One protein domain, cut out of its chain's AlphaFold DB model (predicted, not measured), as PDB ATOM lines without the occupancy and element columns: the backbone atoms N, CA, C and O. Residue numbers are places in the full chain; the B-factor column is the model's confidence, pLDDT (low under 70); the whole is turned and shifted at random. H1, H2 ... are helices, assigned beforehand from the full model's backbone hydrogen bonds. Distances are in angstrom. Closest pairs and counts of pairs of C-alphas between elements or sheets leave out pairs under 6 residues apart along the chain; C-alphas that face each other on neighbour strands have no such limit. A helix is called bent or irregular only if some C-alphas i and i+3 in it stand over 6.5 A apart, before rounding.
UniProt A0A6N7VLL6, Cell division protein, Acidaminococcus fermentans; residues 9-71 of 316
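Overview. This is residues 9 to 71 of the 316 residues of the protein "Cell division protein" of Acidaminococcus fermentans (UniProt A0A6N7VLL6). One long helix, H4, runs along one side, and the shorter H2 packs on it at a slant. H1 and H5 meet H2, and H3 sits near H4's first residue. The printed part has 63 residues with five named helices, H1 to H5 in order along the chain, which hold 38 of them, and no named strand; its class is all helix, and it is compact, with a radius of gyration of the C-alphas of 11.5 A and spans of 33 by 23 by 17 A.

Along the chain. H1, residues 9 to 14, 8.6 A, begins at C-alpha 9 (269.764, 277.510, 220.977). H2, residues 16 to 24, 14.5 A, is irregular: C-alphas 17 and 20 are 7.1 A apart. H3 is residues 37 to 40, 5.0 A; H4, residues 48 to 62, 20.7 A. H5, residues 68 to 71, 5.3 A, ends at C-alpha 71 (262.582, 293.469, 221.488).

Arrangement. H1 and H2 only just touch, with 3 pairs of C-alphas within 8 A, only at the corner; the closest are Val 12 and Thr 18, 6.0 A. H2, the hub, touches H4 at a steep tilt of 49 degrees, opposite ways; closest C-alphas Thr 18 and Ile 59, 7.0 A. H2 touches H5; closest C-alphas Pro 16 and Gln 70, 5.2 A. H3 and H4 are close but not clearly touching; closest C-alphas Glu 38 and Ala 48, 5.3 A. In H1 and H4 every O i to N i+4 pair is within hydrogen-bond range, in H2 3 of 5; H3 and H5 are too short.

Size, cuts and confidence. The C-alphas farthest apart, Asn 43 and Ala 64, are 33.3 A apart. The printed part has no cut; the link H2 to H3 is long. Residues 63 to 69 have pLDDT under 70.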
ATOM      1  N   ALA A   9     269.092 276.259 220.652       93.06
ATOM      2  CA  ALA A   9     269.764 277.510 220.977       93.06
ATOM      3  C   ALA A   9     269.945 278.402 219.738       93.06
ATOM      4  O   ALA A   9     269.653 279.595 219.799       93.06
ATOM      5  N   ASP A  10     270.345 277.837 218.589       93.12
ATOM      6  CA  ASP A  10     270.467 278.600 217.340       93.12
ATOM      7  C   ASP A  10     269.116 279.157 216.886       93.12
ATOM      8  O   ASP A  10     269.036 280.301 216.441       93.12
ATOM      9  N   VAL A  11     268.040 278.371 217.017       93.31
ATOM     10  CA  VAL A  11     266.694 278.842 216.671       93.31
ATOM     11  C   VAL A  11     266.297 280.020 217.551       93.31
ATOM     12  O   VAL A  11     265.860 281.028 217.008       93.31
ATOM     13  N   VAL A  12     266.458 279.935 218.875       91.44
ATOM     14  CA  VAL A  12     266.104 281.046 219.777       91.44
ATOM     15  C   VAL A  12     267.005 282.259 219.549       91.44
ATOM     16  O   VAL A  12     266.541 283.403 219.575       91.44
ATOM     17  N   ARG A  13     268.290 282.032 219.256       88.75
ATOM     18  CA  ARG A  13     269.229 283.105 218.929       88.75
ATOM     19  C   ARG A  13     268.845 283.811 217.633       88.75
ATOM     20  O   ARG A  13     268.967 285.025 217.574       88.75
ATOM     21  N   ASP A  14     268.340 283.121 216.622       88.06
ATOM     22  CA  ASP A  14     267.967 283.764 215.355       88.06
ATOM     23  C   ASP A  14     266.502 284.247 215.345       88.06
ATOM     24  O   ASP A  14     266.149 285.188 214.629       88.06
ATOM     25  N   TYR A  15     265.645 283.629 216.161       88.50
ATOM     26  CA  TYR A  15     264.203 283.863 216.235       88.50
ATOM     27  C   TYR A  15     263.713 283.922 217.698       88.50
ATOM     28  O   TYR A  15     262.957 283.051 218.123       88.50
ATOM     29  N   PRO A  16     264.053 284.969 218.478       86.19
ATOM     30  CA  PRO A  16     263.704 285.069 219.905       86.19
ATOM     31  C   PRO A  16     262.226 284.866 220.237       86.19
ATOM     32  O   PRO A  16     261.870 284.405 221.319       86.19
ATOM     33  N   GLN A  17     261.337 285.211 219.304       85.25
ATOM     34  CA  GLN A  17     259.901 285.032 219.465       85.25
ATOM     35  C   GLN A  17     259.481 283.567 219.647       85.25
ATOM     36  O   GLN A  17     258.338 283.339 220.023       85.25
ATOM     37  N   THR A  18     260.352 282.589 219.379       90.94
ATOM     38  CA  THR A  18     260.065 281.157 219.548       90.94
ATOM     39  C   THR A  18     260.239 280.666 220.985       90.94
ATOM     40  O   THR A  18     259.920 279.513 221.243       90.94
ATOM     41  N   ILE A  19     260.701 281.501 221.925       89.31
ATOM     42  CA  ILE A  19     260.817 281.122 223.347       89.31
ATOM     43  C   ILE A  19     259.491 280.556 223.889       89.31
ATOM     44  O   ILE A  19     259.488 279.407 224.322       89.31
ATOM     45  N   PRO A  20     258.334 281.248 223.771       87.94
ATOM     46  CA  PRO A  20     257.066 280.699 224.255       87.94
ATOM     47  C   PRO A  20     256.678 279.376 223.586       87.94
ATOM     48  O   PRO A  20     256.050 278.539 224.221       87.94
ATOM     49  N   PHE A  21     257.068 279.174 222.321       92.00
ATOM     50  CA  PHE A  21     256.814 277.927 221.600       92.00
ATOM     51  C   PHE A  21     257.612 276.761 222.199       92.00
ATOM     52  O   PHE A  21     257.071 275.672 222.365       92.00
ATOM     53  N   PHE A  22     258.885 276.969 222.547       93.06
ATOM     54  CA  PHE A  22     259.680 275.928 223.200       93.06
ATOM     55  C   PHE A  22     259.255 275.685 224.648       93.06
ATOM     56  O   PHE A  22     259.233 274.527 225.060       93.06
ATOM     57  N   ASN A  23     258.832 276.725 225.374       88.38
ATOM     58  CA  ASN A  23     258.306 276.584 226.734       88.38
ATOM     59  C   ASN A  23     257.027 275.737 226.749       88.38
ATOM     60  O   ASN A  23     256.908 274.835 227.569       88.38
ATOM     61  N   GLU A  24     256.107 275.962 225.802       89.06
ATOM     62  CA  GLU A  24     254.871 275.170 225.668       89.06
ATOM     63  C   GLU A  24     255.145 273.690 225.345       89.06
ATOM     64  O   GLU A  24     254.360 272.814 225.699       89.06
ATOM     65  N   LEU A  25     256.266 273.397 224.682       91.19
ATOM     66  CA  LEU A  25     256.693 272.032 224.368       91.19
ATOM     67  C   LEU A  25     257.646 271.433 225.414       91.19
ATOM     68  O   LEU A  25     258.075 270.291 225.239       91.19
ATOM     69  N   HIS A  26     257.988 272.187 226.463       88.25
ATOM     70  CA  HIS A  26     258.962 271.811 227.492       88.25
ATOM     71  C   HIS A  26     260.319 271.385 226.900       88.25
ATOM     72  O   HIS A  26     260.934 270.405 227.325       88.25
ATOM     73  N   LEU A  27     260.774 272.107 225.869       91.25
ATOM     74  CA  LEU A  27     262.046 271.853 225.194       91.25
ATOM     75  C   LEU A  27     263.152 272.758 225.744       91.25
ATOM     76  O   LEU A  27     263.052 273.982 225.713       91.25
ATOM     77  N   ASP A  28     264.238 272.134 226.198       90.38
ATOM     78  CA  ASP A  28     265.389 272.783 226.833       90.38
ATOM     79  C   ASP A  28     266.289 273.478 225.796       90.38
ATOM     80  O   ASP A  28     267.185 272.871 225.207       90.38
ATOM     81  N   TYR A  29     266.026 274.763 225.547       91.56
ATOM     82  CA  TYR A  29     266.798 275.592 224.616       91.56
ATOM     83  C   TYR A  29     267.949 276.363 225.282       91.56
ATOM     84  O   TYR A  29     268.718 277.012 224.571       91.56
ATOM     85  N   CYS A  30     268.076 276.320 226.613       88.25
ATOM     86  CA  CYS A  30     269.022 277.138 227.376       88.25
ATOM     87  C   CYS A  30     270.239 276.342 227.877       88.25
ATOM     88  O   CYS A  30     271.371 276.738 227.605       88.25
ATOM     89  N   CYS A  31     270.035 275.205 228.553       87.38
ATOM     90  CA  CYS A  31     271.113 274.366 229.094       87.38
ATOM     91  C   CYS A  31     271.465 273.251 228.105       87.38
ATOM     92  O   CYS A  31     272.622 273.050 227.748       87.38
ATOM     93  N   GLY A  32     270.438 272.558 227.609       83.38
ATOM     94  CA  GLY A  32     270.537 271.496 226.606       83.38
ATOM     95  C   GLY A  32     270.443 271.989 225.161       83.38
ATOM     96  O   GLY A  32     270.468 271.179 224.236       83.38
ATOM     97  N   GLY A  33     270.353 273.303 224.942       87.19
ATOM     98  CA  GLY A  33     269.984 273.883 223.648       87.19
ATOM     99  C   GLY A  33     270.971 273.651 222.502       87.19
ATOM    100  O   GLY A  33     270.608 273.878 221.349       87.19
ATOM    101  N   GLY A  34     272.189 273.185 222.793       89.31
ATOM    102  CA  GLY A  34     273.233 272.896 221.804       89.31
ATOM    103  C   GLY A  34     273.006 271.630 220.967       89.31
ATOM    104  O   GLY A  34     273.799 271.356 220.066       89.31
ATOM    105  N   ILE A  35     271.950 270.855 221.234       91.56
ATOM    106  CA  ILE A  35     271.607 269.659 220.450       91.56
ATOM    107  C   ILE A  35     270.610 269.977 219.322       91.56
ATOM    108  O   ILE A  35     269.784 270.887 219.466       91.56
ATOM    109  N   PRO A  36     270.639 269.235 218.197       95.94
ATOM    110  CA  PRO A  36     269.646 269.360 217.133       95.94
ATOM    111  C   PRO A  36     268.215 269.098 217.613       95.94
ATOM    112  O   PRO A  36     267.986 268.255 218.481       95.94
ATOM    113  N   LEU A  37     267.233 269.741 216.978       95.06
ATOM    114  CA  LEU A  37     265.813 269.552 217.294       95.06
ATOM    115  C   LEU A  37     265.376 268.079 217.209       95.06
ATOM    116  O   LEU A  37     264.656 267.623 218.093       95.06
ATOM    117  N   GLU A  38     265.844 267.312 216.213       95.62
ATOM    118  CA  GLU A  38     265.563 265.861 216.127       95.62
ATOM    119  C   GLU A  38     266.052 265.065 217.339       95.62
ATOM    120  O   GLU A  38     265.459 264.046 217.691       95.62
ATOM    121  N   GLU A  39     267.131 265.514 217.975       94.69
ATOM    122  CA  GLU A  39     267.681 264.873 219.161       94.69
ATOM    123  C   GLU A  39     266.925 265.305 220.419       94.69
ATOM    124  O   GLU A  39     266.567 264.452 221.232       94.69
ATOM    125  N   ALA A  40     266.588 266.595 220.525       92.00
ATOM    126  CA  ALA A  40     265.837 267.150 221.648       92.00
ATOM    127  C   ALA A  40     264.452 266.507 221.830       92.00
ATOM    128  O   ALA A  40     264.001 266.312 222.955       92.00
ATOM    129  N   VAL A  41     263.785 266.130 220.735       93.81
ATOM    130  CA  VAL A  41     262.445 265.516 220.786       93.81
ATOM    131  C   VAL A  41     262.463 263.985 220.830       93.81
ATOM    132  O   VAL A  41     261.424 263.355 220.983       93.81
ATOM    133  N   LYS A  42     263.630 263.342 220.707       91.19
ATOM    134  CA  LYS A  42     263.733 261.884 220.514       91.19
ATOM    135  C   LYS A  42     263.139 261.050 221.654       91.19
ATOM    136  O   LYS A  42     262.699 259.926 221.423       91.19
ATOM    137  N   ASN A  43     263.175 261.580 222.874       85.19
ATOM    138  CA  ASN A  43     262.680 260.914 224.080       85.19
ATOM    139  C   ASN A  43     261.334 261.480 224.560       85.19
ATOM    140  O   ASN A  43     260.944 261.232 225.700       85.19
ATOM    141  N   THR A  44     260.644 262.244 223.715       87.94
ATOM    142  CA  THR A  44     259.312 262.786 223.992       87.94
ATOM    143  C   THR A  44     258.287 262.164 223.043       87.94
ATOM    144  O   THR A  44     258.632 261.408 222.134       87.94
ATOM    145  N   ASP A  45     257.010 262.487 223.238       91.25
ATOM    146  CA  ASP A  45     255.931 262.064 222.335       91.25
ATOM    147  C   ASP A  45     255.802 262.970 221.089       91.25
ATOM    148  O   ASP A  45     254.823 262.882 220.340       91.25
ATOM    149  N   LEU A  46     256.764 263.872 220.862       93.56
ATOM    150  CA  LEU A  46     256.732 264.849 219.776       93.56
ATOM    151  C   LEU A  46     257.331 264.281 218.480       93.56
ATOM    152  O   LEU A  46     258.367 263.621 218.471       93.56
ATOM    153  N   ASP A  47     256.703 264.602 217.348       95.69
ATOM    154  CA  ASP A  47     257.232 264.295 216.016       95.69
ATOM    155  C   ASP A  47     258.125 265.446 215.530       95.69
ATOM    156  O   ASP A  47     257.654 266.576 215.382       95.69
ATOM    157  N   ALA A  48     259.408 265.166 215.277       94.88
ATOM    158  CA  ALA A  48     260.402 266.183 214.918       94.88
ATOM    159  C   ALA A  48     260.022 267.000 213.675       94.88
ATOM    160  O   ALA A  48     260.181 268.222 213.659       94.88
ATOM    161  N   GLU A  49     259.504 266.345 212.635       95.81
ATOM    162  CA  GLU A  49     259.140 267.014 211.384       95.81
ATOM    163  C   GLU A  49     257.888 267.872 211.569       95.81
ATOM    164  O   GLU A  49     257.809 268.989 211.051       95.81
ATOM    165  N   LYS A  50     256.927 267.391 212.366       96.00
ATOM    166  CA  LYS A  50     255.751 268.172 212.740       96.00
ATOM    167  C   LYS A  50     256.136 269.398 213.569       96.00
ATOM    168  O   LYS A  50     255.695 270.492 213.238       96.00
ATOM    169  N   VAL A  51     256.990 269.246 214.586       95.94
ATOM    170  CA  VAL A  51     257.466 270.372 215.409       95.94
ATOM    171  C   VAL A  51     258.153 271.420 214.534       95.94
ATOM    172  O   VAL A  51     257.881 272.606 214.681       95.94
ATOM    173  N   VAL A  52     258.995 271.012 213.579       96.38
ATOM    174  CA  VAL A  52     259.639 271.943 212.637       96.38
ATOM    175  C   VAL A  52     258.629 272.645 211.733       96.38
ATOM    176  O   VAL A  52     258.790 273.836 211.449       96.38
ATOM    177  N   ALA A  53     257.603 271.940 211.254       96.38
ATOM    178  CA  ALA A  53     256.546 272.547 210.452       96.38
ATOM    179  C   ALA A  53     255.777 273.606 211.261       96.38
ATOM    180  O   ALA A  53     255.689 274.756 210.820       96.38
ATOM    181  N   ASP A  54     255.326 273.239 212.463       96.06
ATOM    182  CA  ASP A  54     254.592 274.107 213.387       96.06
ATOM    183  C   ASP A  54     255.450 275.326 213.789       96.06
ATOM    184  O   ASP A  54     254.975 276.461 213.777       96.06
ATOM    185  N   LEU A  55     256.749 275.126 214.038       95.44
ATOM    186  CA  LEU A  55     257.712 276.182 214.360       95.44
ATOM    187  C   LEU A  55     257.919 277.170 213.200       95.44
ATOM    188  O   LEU A  55     257.936 278.383 213.408       95.44
ATOM    189  N   ASN A  56     258.075 276.685 211.965       95.19
ATOM    190  CA  ASN A  56     258.215 277.569 210.804       95.19
ATOM    191  C   ASN A  56     256.926 278.376 210.554       95.19
ATOM    192  O   ASN A  56     257.010 279.555 210.193       95.19
ATOM    193  N   GLU A  57     255.746 277.780 210.760       94.31
ATOM    194  CA  GLU A  57     254.463 278.493 210.698       94.31
ATOM    195  C   GLU A  57     254.359 279.544 211.810       94.31
ATOM    196  O   GLU A  57     254.016 280.700 211.542       94.31
ATOM    197  N   PHE A  58     254.743 279.180 213.035       92.38
ATOM    198  CA  PHE A  58     254.788 280.085 214.175       92.38
ATOM    199  C   PHE A  58     255.678 281.302 213.886       92.38
ATOM    200  O   PHE A  58     255.238 282.440 214.066       92.38
ATOM    201  N   ILE A  59     256.894 281.094 213.366       91.12
ATOM    202  CA  ILE A  59     257.814 282.177 212.982       91.12
ATOM    203  C   ILE A  59     257.181 283.084 211.921       91.12
ATOM    204  O   ILE A  59     257.234 284.308 212.055       91.12
ATOM    205  N   ALA A  60     256.559 282.513 210.885       89.88
ATOM    206  CA  ALA A  60     255.920 283.284 209.819       89.88
ATOM    207  C   ALA A  60     254.724 284.115 210.321       89.88
ATOM    208  O   ALA A  60     254.502 285.232 209.853       89.88
ATOM    209  N   ALA A  61     253.967 283.598 211.291       87.12
ATOM    210  CA  ALA A  61     252.849 284.307 211.906       87.12
ATOM    211  C   ALA A  61     253.299 285.429 212.863       87.12
ATOM    212  O   ALA A  61     252.585 286.421 213.034       87.12
ATOM    213  N   HIS A  62     254.483 285.292 213.467       80.00
ATOM    214  CA  HIS A  62     254.995 286.205 214.495       80.00
ATOM    215  C   HIS A  62     256.098 287.150 214.002       80.00
ATOM    216  O   HIS A  62     256.487 288.053 214.734       80.00
ATOM    217  N   SER A  63     256.525 287.060 212.739       69.12
ATOM    218  CA  SER A  63     257.561 287.929 212.157       69.12
ATOM    219  C   SER A  63     257.196 289.424 212.095       69.12
ATOM    220  O   SER A  63     258.057 290.246 211.798       69.12
ATOM    221  N   ALA A  64     255.928 289.785 212.329       57.19
ATOM    222  CA  ALA A  64     255.422 291.163 212.281       57.19
ATOM    223  C   ALA A  64     254.973 291.724 213.644       57.19
ATOM    224  O   ALA A  64     254.595 292.894 213.722       57.19
ATOM    225  N   LYS A  65     254.976 290.915 214.711       52.75
ATOM    226  CA  LYS A  65     254.622 291.367 216.061       52.75
ATOM    227  C   LYS A  65     255.894 291.486 216.877       52.75
ATOM    228  O   LYS A  65     256.422 290.479 217.328       52.75
ATOM    229  N   THR A  66     256.347 292.710 217.108       52.75
ATOM    230  CA  THR A  66     257.347 292.942 218.139       52.75
ATOM    231  C   THR A  66     256.701 292.706 219.509       52.75
ATOM    232  O   THR A  66     255.910 293.504 220.011       52.75
ATOM    233  N   GLY A  67     256.941 291.526 220.077       60.69
ATOM    234  CA  GLY A  67     256.659 291.255 221.483       60.69
ATOM    235  C   GLY A  67     257.748 291.865 222.366       60.69
ATOM    236  O   GLY A  67     258.893 291.998 221.932       60.69
ATOM    237  N   SER A  68     257.419 292.188 223.620       67.12
ATOM    238  CA  SER A  68     258.374 292.770 224.578       67.12
ATOM    239  C   SER A  68     259.616 291.896 224.791       67.12
ATOM    240  O   SER A  68     260.716 292.430 224.893       67.12
ATOM    241  N   GLN A  69     259.470 290.564 224.804       67.50
ATOM    242  CA  GLN A  69     260.603 289.635 224.925       67.50
ATOM    243  C   GLN A  69     261.514 289.642 223.691       67.50
ATOM    244  O   GLN A  69     262.730 289.694 223.847       67.50
ATOM    245  N   GLN A  70     260.955 289.659 222.475       71.56
ATOM    246  CA  GLN A  70     261.754 289.720 221.247       71.56
ATOM    247  C   GLN A  70     262.543 291.032 221.172       71.56
ATOM    248  O   GLN A  70     263.745 291.010 220.931       71.56
ATOM    249  N   GLU A  71     261.894 292.172 221.431       78.19
ATOM    250  CA  GLU A  71     262.582 293.469 221.488       78.19
ATOM    251  C   GLU A  71     263.651 293.499 222.589       78.19
ATOM    252  O   GLU A  71     264.707 294.106 222.408       78.19
TER     253      GLU A  71